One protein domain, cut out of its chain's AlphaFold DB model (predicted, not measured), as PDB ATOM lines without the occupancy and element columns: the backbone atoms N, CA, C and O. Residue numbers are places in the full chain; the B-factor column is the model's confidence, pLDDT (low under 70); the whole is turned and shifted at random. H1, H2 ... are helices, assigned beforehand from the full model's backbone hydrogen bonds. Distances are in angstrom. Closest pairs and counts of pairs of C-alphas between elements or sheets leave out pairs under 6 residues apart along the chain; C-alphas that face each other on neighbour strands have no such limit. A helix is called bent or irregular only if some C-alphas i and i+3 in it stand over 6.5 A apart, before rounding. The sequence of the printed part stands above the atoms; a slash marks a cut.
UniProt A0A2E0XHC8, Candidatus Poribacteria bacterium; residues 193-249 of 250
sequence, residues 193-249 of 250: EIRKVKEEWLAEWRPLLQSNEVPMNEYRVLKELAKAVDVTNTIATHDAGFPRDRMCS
ATOM      1  N   GLU A 193     145.194 144.259 161.082       97.38
ATOM      2  CA  GLU A 193     144.141 143.398 161.612       97.38
ATOM      3  C   GLU A 193     142.885 144.194 162.003       97.38
ATOM      4  O   GLU A 193     141.775 143.804 161.633       97.38
ATOM      5  N   ILE A 194     143.039 145.335 162.686       97.94
ATOM      6  CA  ILE A 194     141.918 146.229 163.024       97.94
ATOM      7  C   ILE A 194     141.231 146.713 161.753       97.94
ATOM      8  O   ILE A 194     140.000 146.664 161.672       97.94
ATOM      9  N   ARG A 195     142.008 147.149 160.754       97.81
ATOM     10  CA  ARG A 195     141.485 147.606 159.461       97.81
ATOM     11  C   ARG A 195     140.632 146.521 158.810       97.81
ATOM     12  O   ARG A 195     139.495 146.798 158.433       97.81
ATOM     13  N   LYS A 196     141.139 145.287 158.741       98.12
ATOM     14  CA  LYS A 196     140.426 144.151 158.147       98.12
ATOM     15  C   LYS A 196     139.117 143.845 158.881       98.12
ATOM     16  O   LYS A 196     138.070 143.766 158.244       98.12
ATOM     17  N   VAL A 197     139.152 143.738 160.212       97.81
ATOM     18  CA  VAL A 197     137.943 143.461 161.011       97.81
ATOM     19  C   VAL A 197     136.926 144.598 160.879       97.81
ATOM     20  O   VAL A 197     135.726 144.346 160.778       97.81
ATOM     21  N   LYS A 198     137.384 145.854 160.827       97.19
ATOM     22  CA  LYS A 198     136.523 147.026 160.617       97.19
ATOM     23  C   LYS A 198     135.874 147.024 159.235       97.19
ATOM     24  O   LYS A 198     134.712 147.399 159.117       97.19
ATOM     25  N   GLU A 199     136.590 146.606 158.197       97.62
ATOM     26  CA  GLU A 199     136.045 146.487 156.841       97.62
ATOM     27  C   GLU A 199     134.989 145.391 156.732       97.62
ATOM     28  O   GLU A 199     133.923 145.640 156.166       97.62
ATOM     29  N   GLU A 200     135.252 144.219 157.314       97.44
ATOM     30  CA  GLU A 200     134.292 143.111 157.398       97.44
ATOM     31  C   GLU A 200     133.019 143.549 158.131       97.44
ATOM     32  O   GLU A 200     131.912 143.404 157.608       97.44
ATOM     33  N   TRP A 201     133.186 144.194 159.287       96.25
ATOM     34  CA  TRP A 201     132.093 144.749 160.074       96.25
ATOM     35  C   TRP A 201     131.282 145.780 159.276       96.25
ATOM     36  O   TRP A 201     130.071 145.654 159.110       96.25
ATOM     37  N   LEU A 202     131.929 146.787 158.686       95.19
ATOM     38  CA  LEU A 202     131.224 147.800 157.896       95.19
ATOM     39  C   LEU A 202     130.550 147.220 156.648       95.19
ATOM     40  O   LEU A 202     129.557 147.787 156.191       95.19
ATOM     41  N   ALA A 203     131.074 146.139 156.064       97.00
ATOM     42  CA  ALA A 203     130.432 145.444 154.955       97.00
ATOM     43  C   ALA A 203     129.135 144.754 155.401       97.00
ATOM     44  O   ALA A 203     128.115 144.925 154.733       97.00
ATOM     45  N   GLU A 204     129.155 144.066 156.546       96.06
ATOM     46  CA  GLU A 204     127.979 143.423 157.147       96.06
ATOM     47  C   GLU A 204     126.879 144.443 157.486       96.06
ATOM     48  O   GLU A 204     125.707 144.223 157.183       96.06
ATOM     49  N   TRP A 205     127.252 145.594 158.049       95.06
ATOM     50  CA  TRP A 205     126.298 146.616 158.500       95.06
ATOM     51  C   TRP A 205     125.824 147.569 157.393       95.06
ATOM     52  O   TRP A 205     124.832 148.288 157.564       95.06
ATOM     53  N   ARG A 206     126.492 147.579 156.232       95.50
ATOM     54  CA  ARG A 206     126.181 148.477 155.107       95.50
ATOM     55  C   ARG A 206     124.723 148.421 154.647       95.50
ATOM     56  O   ARG A 206     124.180 149.505 154.423       95.50
ATOM     57  N   PRO A 207     124.076 147.245 154.504       96.56
ATOM     58  CA  PRO A 207     122.686 147.173 154.065       96.56
ATOM     59  C   PRO A 207     121.728 147.879 155.030       96.56
ATOM     60  O   PRO A 207     120.830 148.583 154.579       96.56
ATOM     61  N   LEU A 208     121.960 147.777 156.344       94.56
ATOM     62  CA  LEU A 208     121.129 148.418 157.371       94.56
ATOM     63  C   LEU A 208     121.346 149.937 157.401       94.56
ATOM     64  O   LEU A 208     120.394 150.713 157.349       94.56
ATOM     65  N   LEU A 209     122.611 150.371 157.368       94.00
ATOM     66  CA  LEU A 209     122.999 151.787 157.311       94.00
ATOM     67  C   LEU A 209     122.526 152.490 156.018       94.00
ATOM     68  O   LEU A 209     122.524 153.718 155.944       94.00
ATOM     69  N   GLN A 210     122.178 151.736 154.973       95.31
ATOM     70  CA  GLN A 210     121.727 152.237 153.666       95.31
ATOM     71  C   GLN A 210     120.285 151.841 153.331       95.31
ATOM     72  O   GLN A 210     119.835 152.098 152.214       95.31
ATOM     73  N   SER A 211     119.563 151.252 154.286       96.19
ATOM     74  CA  SER A 211     118.196 150.783 154.083       96.19
ATOM     75  C   SER A 211     117.272 151.936 153.672       96.19
ATOM     76  O   SER A 211     117.416 153.065 154.150       96.19
ATOM     77  N   ASN A 212     116.338 151.641 152.764       95.94
ATOM     78  CA  ASN A 212     115.239 152.523 152.348       95.94
ATOM     79  C   ASN A 212     113.873 151.930 152.749       95.94
ATOM     80  O   ASN A 212     112.854 152.256 152.143       95.94
ATOM     81  N   GLU A 213     113.856 151.002 153.709       96.25
ATOM     82  CA  GLU A 213     112.624 150.360 154.165       96.25
ATOM     83  C   GLU A 213     111.688 151.328 154.910       96.25
ATOM     84  O   GLU A 213     112.101 152.394 155.378       96.25
ATOM     85  N   VAL A 214     110.408 150.950 155.003       94.81
ATOM     86  CA  VAL A 214     109.362 151.698 155.712       94.81
ATOM     87  C   VAL A 214     108.642 150.740 156.671       94.81
ATOM     88  O   VAL A 214     108.075 149.758 156.188       94.81
ATOM     89  N   PRO A 215     108.606 151.014 157.994       92.25
ATOM     90  CA  PRO A 215     109.170 152.178 158.700       92.25
ATOM     91  C   PRO A 215     110.703 152.290 158.618       92.25
ATOM     92  O   PRO A 215     111.381 151.293 158.416       92.25
ATOM     93  N   MET A 216     111.244 153.506 158.759       92.94
ATOM     94  CA  MET A 216     112.677 153.777 158.569       92.94
ATOM     95  C   MET A 216     113.555 152.996 159.555       92.94
ATOM     96  O   MET A 216     113.315 153.028 160.760       92.94
ATOM     97  N   ASN A 217     114.616 152.371 159.040       92.31
ATOM     98  CA  ASN A 217     115.630 151.697 159.850       92.31
ATOM     99  C   ASN A 217     116.377 152.681 160.765       92.31
ATOM    100  O   ASN A 217     116.900 153.693 160.284       92.31
ATOM    101  N   GLU A 218     116.525 152.374 162.054       91.38
ATOM    102  CA  GLU A 218     117.225 153.272 162.980       91.38
ATOM    103  C   GLU A 218     118.705 153.502 162.625       91.38
ATOM    104  O   GLU A 218     119.220 154.604 162.802       91.38
ATOM    105  N   TYR A 219     119.396 152.511 162.054       92.88
ATOM    106  CA  TYR A 219     120.796 152.660 161.649       92.88
ATOM    107  C   TYR A 219     120.946 153.608 160.464       92.88
ATOM    108  O   TYR A 219     121.936 154.339 160.370       92.88
ATOM    109  N   ARG A 220     119.942 153.653 159.579       94.88
ATOM    110  CA  ARG A 220     119.903 154.657 158.515       94.88
ATOM    111  C   ARG A 220     119.838 156.065 159.103       94.88
ATOM    112  O   ARG A 220     120.550 156.938 158.614       94.88
ATOM    113  N   VAL A 221     119.055 156.277 160.165       93.12
ATOM    114  CA  VAL A 221     118.976 157.575 160.860       93.12
ATOM    115  C   VAL A 221     120.344 157.983 161.400       93.12
ATOM    116  O   VAL A 221     120.773 159.104 161.147       93.12
ATOM    117  N   LEU A 222     121.062 157.072 162.070       91.62
ATOM    118  CA  LEU A 222     122.396 157.360 162.614       91.62
ATOM    119  C   LEU A 222     123.387 157.778 161.525       91.62
ATOM    120  O   LEU A 222     124.099 158.770 161.678       91.62
ATOM    121  N   LYS A 223     123.386 157.071 160.389       92.81
ATOM    122  CA  LYS A 223     124.248 157.415 159.255       92.81
ATOM    123  C   LYS A 223     123.928 158.796 158.685       92.81
ATOM    124  O   LYS A 223     124.845 159.548 158.366       92.81
ATOM    125  N   GLU A 224     122.650 159.115 158.482       94.69
ATOM    126  CA  GLU A 224     122.270 160.421 157.932       94.69
ATOM    127  C   GLU A 224     122.511 161.552 158.940       94.69
ATOM    128  O   GLU A 224     122.965 162.621 158.536       94.69
ATOM    129  N   LEU A 225     122.325 161.303 160.240       93.31
ATOM    130  CA  LEU A 225     122.678 162.250 161.298       93.31
ATOM    131  C   LEU A 225     124.177 162.570 161.273       93.31
ATOM    132  O   LEU A 225     124.540 163.741 161.220       93.31
ATOM    133  N   ALA A 226     125.037 161.548 161.220       91.50
ATOM    134  CA  ALA A 226     126.488 161.721 161.158       91.50
ATOM    135  C   ALA A 226     126.962 162.491 159.909       91.50
ATOM    136  O   ALA A 226     128.005 163.132 159.945       91.50
ATOM    137  N   LYS A 227     126.207 162.457 158.803       94.50
ATOM    138  CA  LYS A 227     126.490 163.279 157.612       94.50
ATOM    139  C   LYS A 227     125.993 164.717 157.734       94.50
ATOM    140  O   LYS A 227     126.513 165.592 157.048       94.50
ATOM    141  N   ALA A 228     124.933 164.938 158.506       96.50
ATOM    142  CA  ALA A 228     124.271 166.231 158.618       96.50
ATOM    143  C   ALA A 228     124.976 167.182 159.596       96.50
ATOM    144  O   ALA A 228     124.699 168.381 159.578       96.50
ATOM    145  N   VAL A 229     125.864 166.660 160.445       95.19
ATOM    146  CA  VAL A 229     126.556 167.416 161.495       95.19
ATOM    147  C   VAL A 229     128.072 167.286 161.374       95.19
ATOM    148  O   VAL A 229     128.587 166.325 160.805       95.19
ATOM    149  N   ASP A 230     128.799 168.238 161.955       94.81
ATOM    150  CA  ASP A 230     130.235 168.090 162.177       94.81
ATOM    151  C   ASP A 230     130.460 167.164 163.377       94.81
ATOM    152  O   ASP A 230     130.375 167.589 164.531       94.81
ATOM    153  N   VAL A 231     130.736 165.889 163.107       89.88
ATOM    154  CA  VAL A 231     130.952 164.862 164.141       89.88
ATOM    155  C   VAL A 231     132.115 165.174 165.083       89.88
ATOM    156  O   VAL A 231     132.151 164.640 166.187       89.88
ATOM    157  N   THR A 232     133.051 166.041 164.685       89.62
ATOM    158  CA  THR A 232     134.185 166.438 165.534       89.62
ATOM    159  C   THR A 232     133.833 167.558 166.511       89.62
ATOM    160  O   THR A 232     134.529 167.743 167.505       89.62
ATOM    161  N   ASN A 233     132.732 168.271 166.258       93.25
ATOM    162  CA  ASN A 233     132.310 169.447 167.017       93.25
ATOM    163  C   ASN A 233     130.840 169.376 167.478       93.25
ATOM    164  O   ASN A 233     130.229 170.384 167.830       93.25
ATOM    165  N   THR A 234     130.245 168.183 167.460       94.31
ATOM    166  CA  THR A 234     128.848 167.962 167.851       94.31
ATOM    167  C   THR A 234     128.769 167.108 169.105       94.31
ATOM    168  O   THR A 234     129.340 166.023 169.174       94.31
ATOM    169  N   ILE A 235     127.990 167.569 170.085       93.12
ATOM    170  CA  ILE A 235     127.638 166.780 171.266       93.12
ATOM    171  C   ILE A 235     126.357 166.008 170.958       93.12
ATOM    172  O   ILE A 235     125.295 166.602 170.762       93.12
ATOM    173  N   ALA A 236     126.447 164.681 170.942       90.50
ATOM    174  CA  ALA A 236     125.289 163.806 170.837       90.50
ATOM    175  C   ALA A 236     124.794 163.418 172.235       90.50
ATOM    176  O   ALA A 236     125.570 162.979 173.084       90.50
ATOM    177  N   THR A 237     123.489 163.545 172.464       91.56
ATOM    178  CA  THR A 237     122.829 163.058 173.681       91.56
ATOM    179  C   THR A 237     121.776 162.029 173.303       91.56
ATOM    180  O   THR A 237     121.206 162.072 172.213       91.56
ATOM    181  N   HIS A 238     121.538 161.071 174.188       88.81
ATOM    182  CA  HIS A 238     120.526 160.043 174.002       88.81
ATOM    183  C   HIS A 238     119.883 159.699 175.341       88.81
ATOM    184  O   HIS A 238     120.508 159.825 176.394       88.81
ATOM    185  N   ASP A 239     118.651 159.202 175.290       89.25
ATOM    186  CA  ASP A 239     118.006 158.609 176.458       89.25
ATOM    187  C   ASP A 239     118.557 157.194 176.730       89.25
ATOM    188  O   ASP A 239     119.316 156.614 175.937       89.25
ATOM    189  N   ALA A 240     118.196 156.621 177.873       84.94
ATOM    190  CA  ALA A 240     118.452 155.231 178.188       84.94
ATOM    191  C   ALA A 240     117.580 154.299 177.329       84.94
ATOM    192  O   ALA A 240     116.407 154.551 177.073       84.94
ATOM    193  N   GLY A 241     118.159 153.168 176.926       84.94
ATOM    194  CA  GLY A 241     117.461 152.120 176.188       84.94
ATOM    195  C   GLY A 241     118.080 151.877 174.822       84.94
ATOM    196  O   GLY A 241     119.272 152.092 174.619       84.94
ATOM    197  N   PHE A 242     117.255 151.419 173.889       83.31
ATOM    198  CA  PHE A 242     117.709 150.956 172.585       83.31
ATOM    199  C   PHE A 242     118.496 151.998 171.764       83.31
ATOM    200  O   PHE A 242     119.518 151.623 171.194       83.31
ATOM    201  N   PRO A 243     118.128 153.301 171.737       84.88
ATOM    202  CA  PRO A 243     118.889 154.303 170.986       84.88
ATOM    203  C   PRO A 243     120.363 154.406 171.409       84.88
ATOM    204  O   PRO A 243     121.242 154.474 170.552       84.88
ATOM    205  N   ARG A 244     120.653 154.332 172.716       88.19
ATOM    206  CA  ARG A 244     122.025 154.299 173.252       88.19
ATOM    207  C   ARG A 244     122.824 153.140 172.673       88.19
ATOM    208  O   ARG A 244     123.938 153.325 172.197       88.19
ATOM    209  N   ASP A 245     122.251 151.942 172.737       84.31
ATOM    210  CA  ASP A 245     122.947 150.708 172.377       84.31
ATOM    211  C   ASP A 245     123.249 150.655 170.869       84.31
ATOM    212  O   ASP A 245     124.244 150.054 170.461       84.31
ATOM    213  N   ARG A 246     122.421 151.331 170.060       84.88
ATOM    214  CA  ARG A 246     122.596 151.525 168.614       84.88
ATOM    215  C   ARG A 246     123.673 152.566 168.286       84.88
ATOM    216  O   ARG A 246     124.482 152.314 167.399       84.88
ATOM    217  N   MET A 247     123.715 153.690 169.008       85.19
ATOM    218  CA  MET A 247     124.744 154.727 168.821       85.19
ATOM    219  C   MET A 247     126.111 154.339 169.379       85.19
ATOM    220  O   MET A 247     127.121 154.843 168.920       85.19
ATOM    221  N   CYS A 248     126.174 153.444 170.364       85.00
ATOM    222  CA  CYS A 248     127.439 152.991 170.941       85.00
ATOM    223  C   CYS A 248     128.409 152.482 169.862       85.00
ATOM    224  O   CYS A 248     129.600 152.795 169.890       85.00
ATOM    225  N   SER A 249     127.884 151.705 168.914       82.94
ATOM    226  CA  SER A 249     128.681 151.046 167.888       82.94
ATOM    227  C   SER A 249     129.049 151.943 166.706       82.94
ATOM    228  O   SER A 249     129.887 151.496 165.941       82.94
TER     229      SER A 249
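Overview. This is residues 193 to 249 of the 250 residues of a protein of Candidatus Poribacteria bacterium (UniProt A0A2E0XHC8). What does the model look like? The longest helix, H1, sticks out as an arm with residues 193 to 204, and its other end makes a corner with H2, which turns off at a wide angle to it. From the far end of H2 a long loop, residues 229 to 241, swings round and brings the short helix H3 back near H2. What is it made of, and how large is it? The printed part has 57 residues, with three named helices in the order H1, H2, H3 and no named strand, and its class is all helix. It is only just loose, close to compact, with a radius of gyration of the C-alphas of 12.7 A and spans of 32 by 31 by 23 A.

Arrangement. Does the longest helix touch another? H1, residues 193 to 209, touches H2, residues 218 to 228, with residues 208 to 209 alone. Their closest C-alphas are those of Leu 209 and Arg 220, 4.4 A apart, and their lines are about perpendicular, at 73 degrees. Where does the last helix sit? H3, residues 242 to 248, only just touches H2, with 3 pairs of C-alphas within 8 A. The closest are those of Leu 222 and Met 247, 7.1 A apart, and the two helices run the same way at a steep tilt of 49 degrees. H1 and H3 are apart. How do the helix backbones run? In H2 and H3 every O i to N i+4 pair is within hydrogen-bond range, and in H1 11 of 13 are.

Along the chain. Where does H1 run? It goes from C-alpha 193 at (144.141, 143.398, 161.612) to C-alpha 209 at (122.999, 151.787, 157.311), 23.1 A. Is H1 straight? It has a kink of 35 degrees near residue 203 and is irregular, with C-alphas 204 and 207 7.2 A apart. Where are the other two helices? H2, residues 218 to 228, measures 15.4 A from first to last C-alpha. H3, residues 242 to 248, measures 10.1 A and ends at C-alpha 248, at (127.439, 152.991, 170.941).

Size, cuts and confidence. How far does it reach? The two C-alphas farthest apart are those of Glu 193 and Val 214, at 36.2 A. Which stretches stand free? Residues 193 to 204, which belong to H1, and residues 227 to 233 stand free, and the body without them spans 25 by 21 by 16 A. How are the helices linked? The link from H1 to H2 is short, with 8 residues, the link from H2 to H3 is long, with 13, and the printed part has no cut. Is confidence low anywhere? The mean pLDDT of the printed part is 92.7, that of H3 is 85, and no printed residue is under 70.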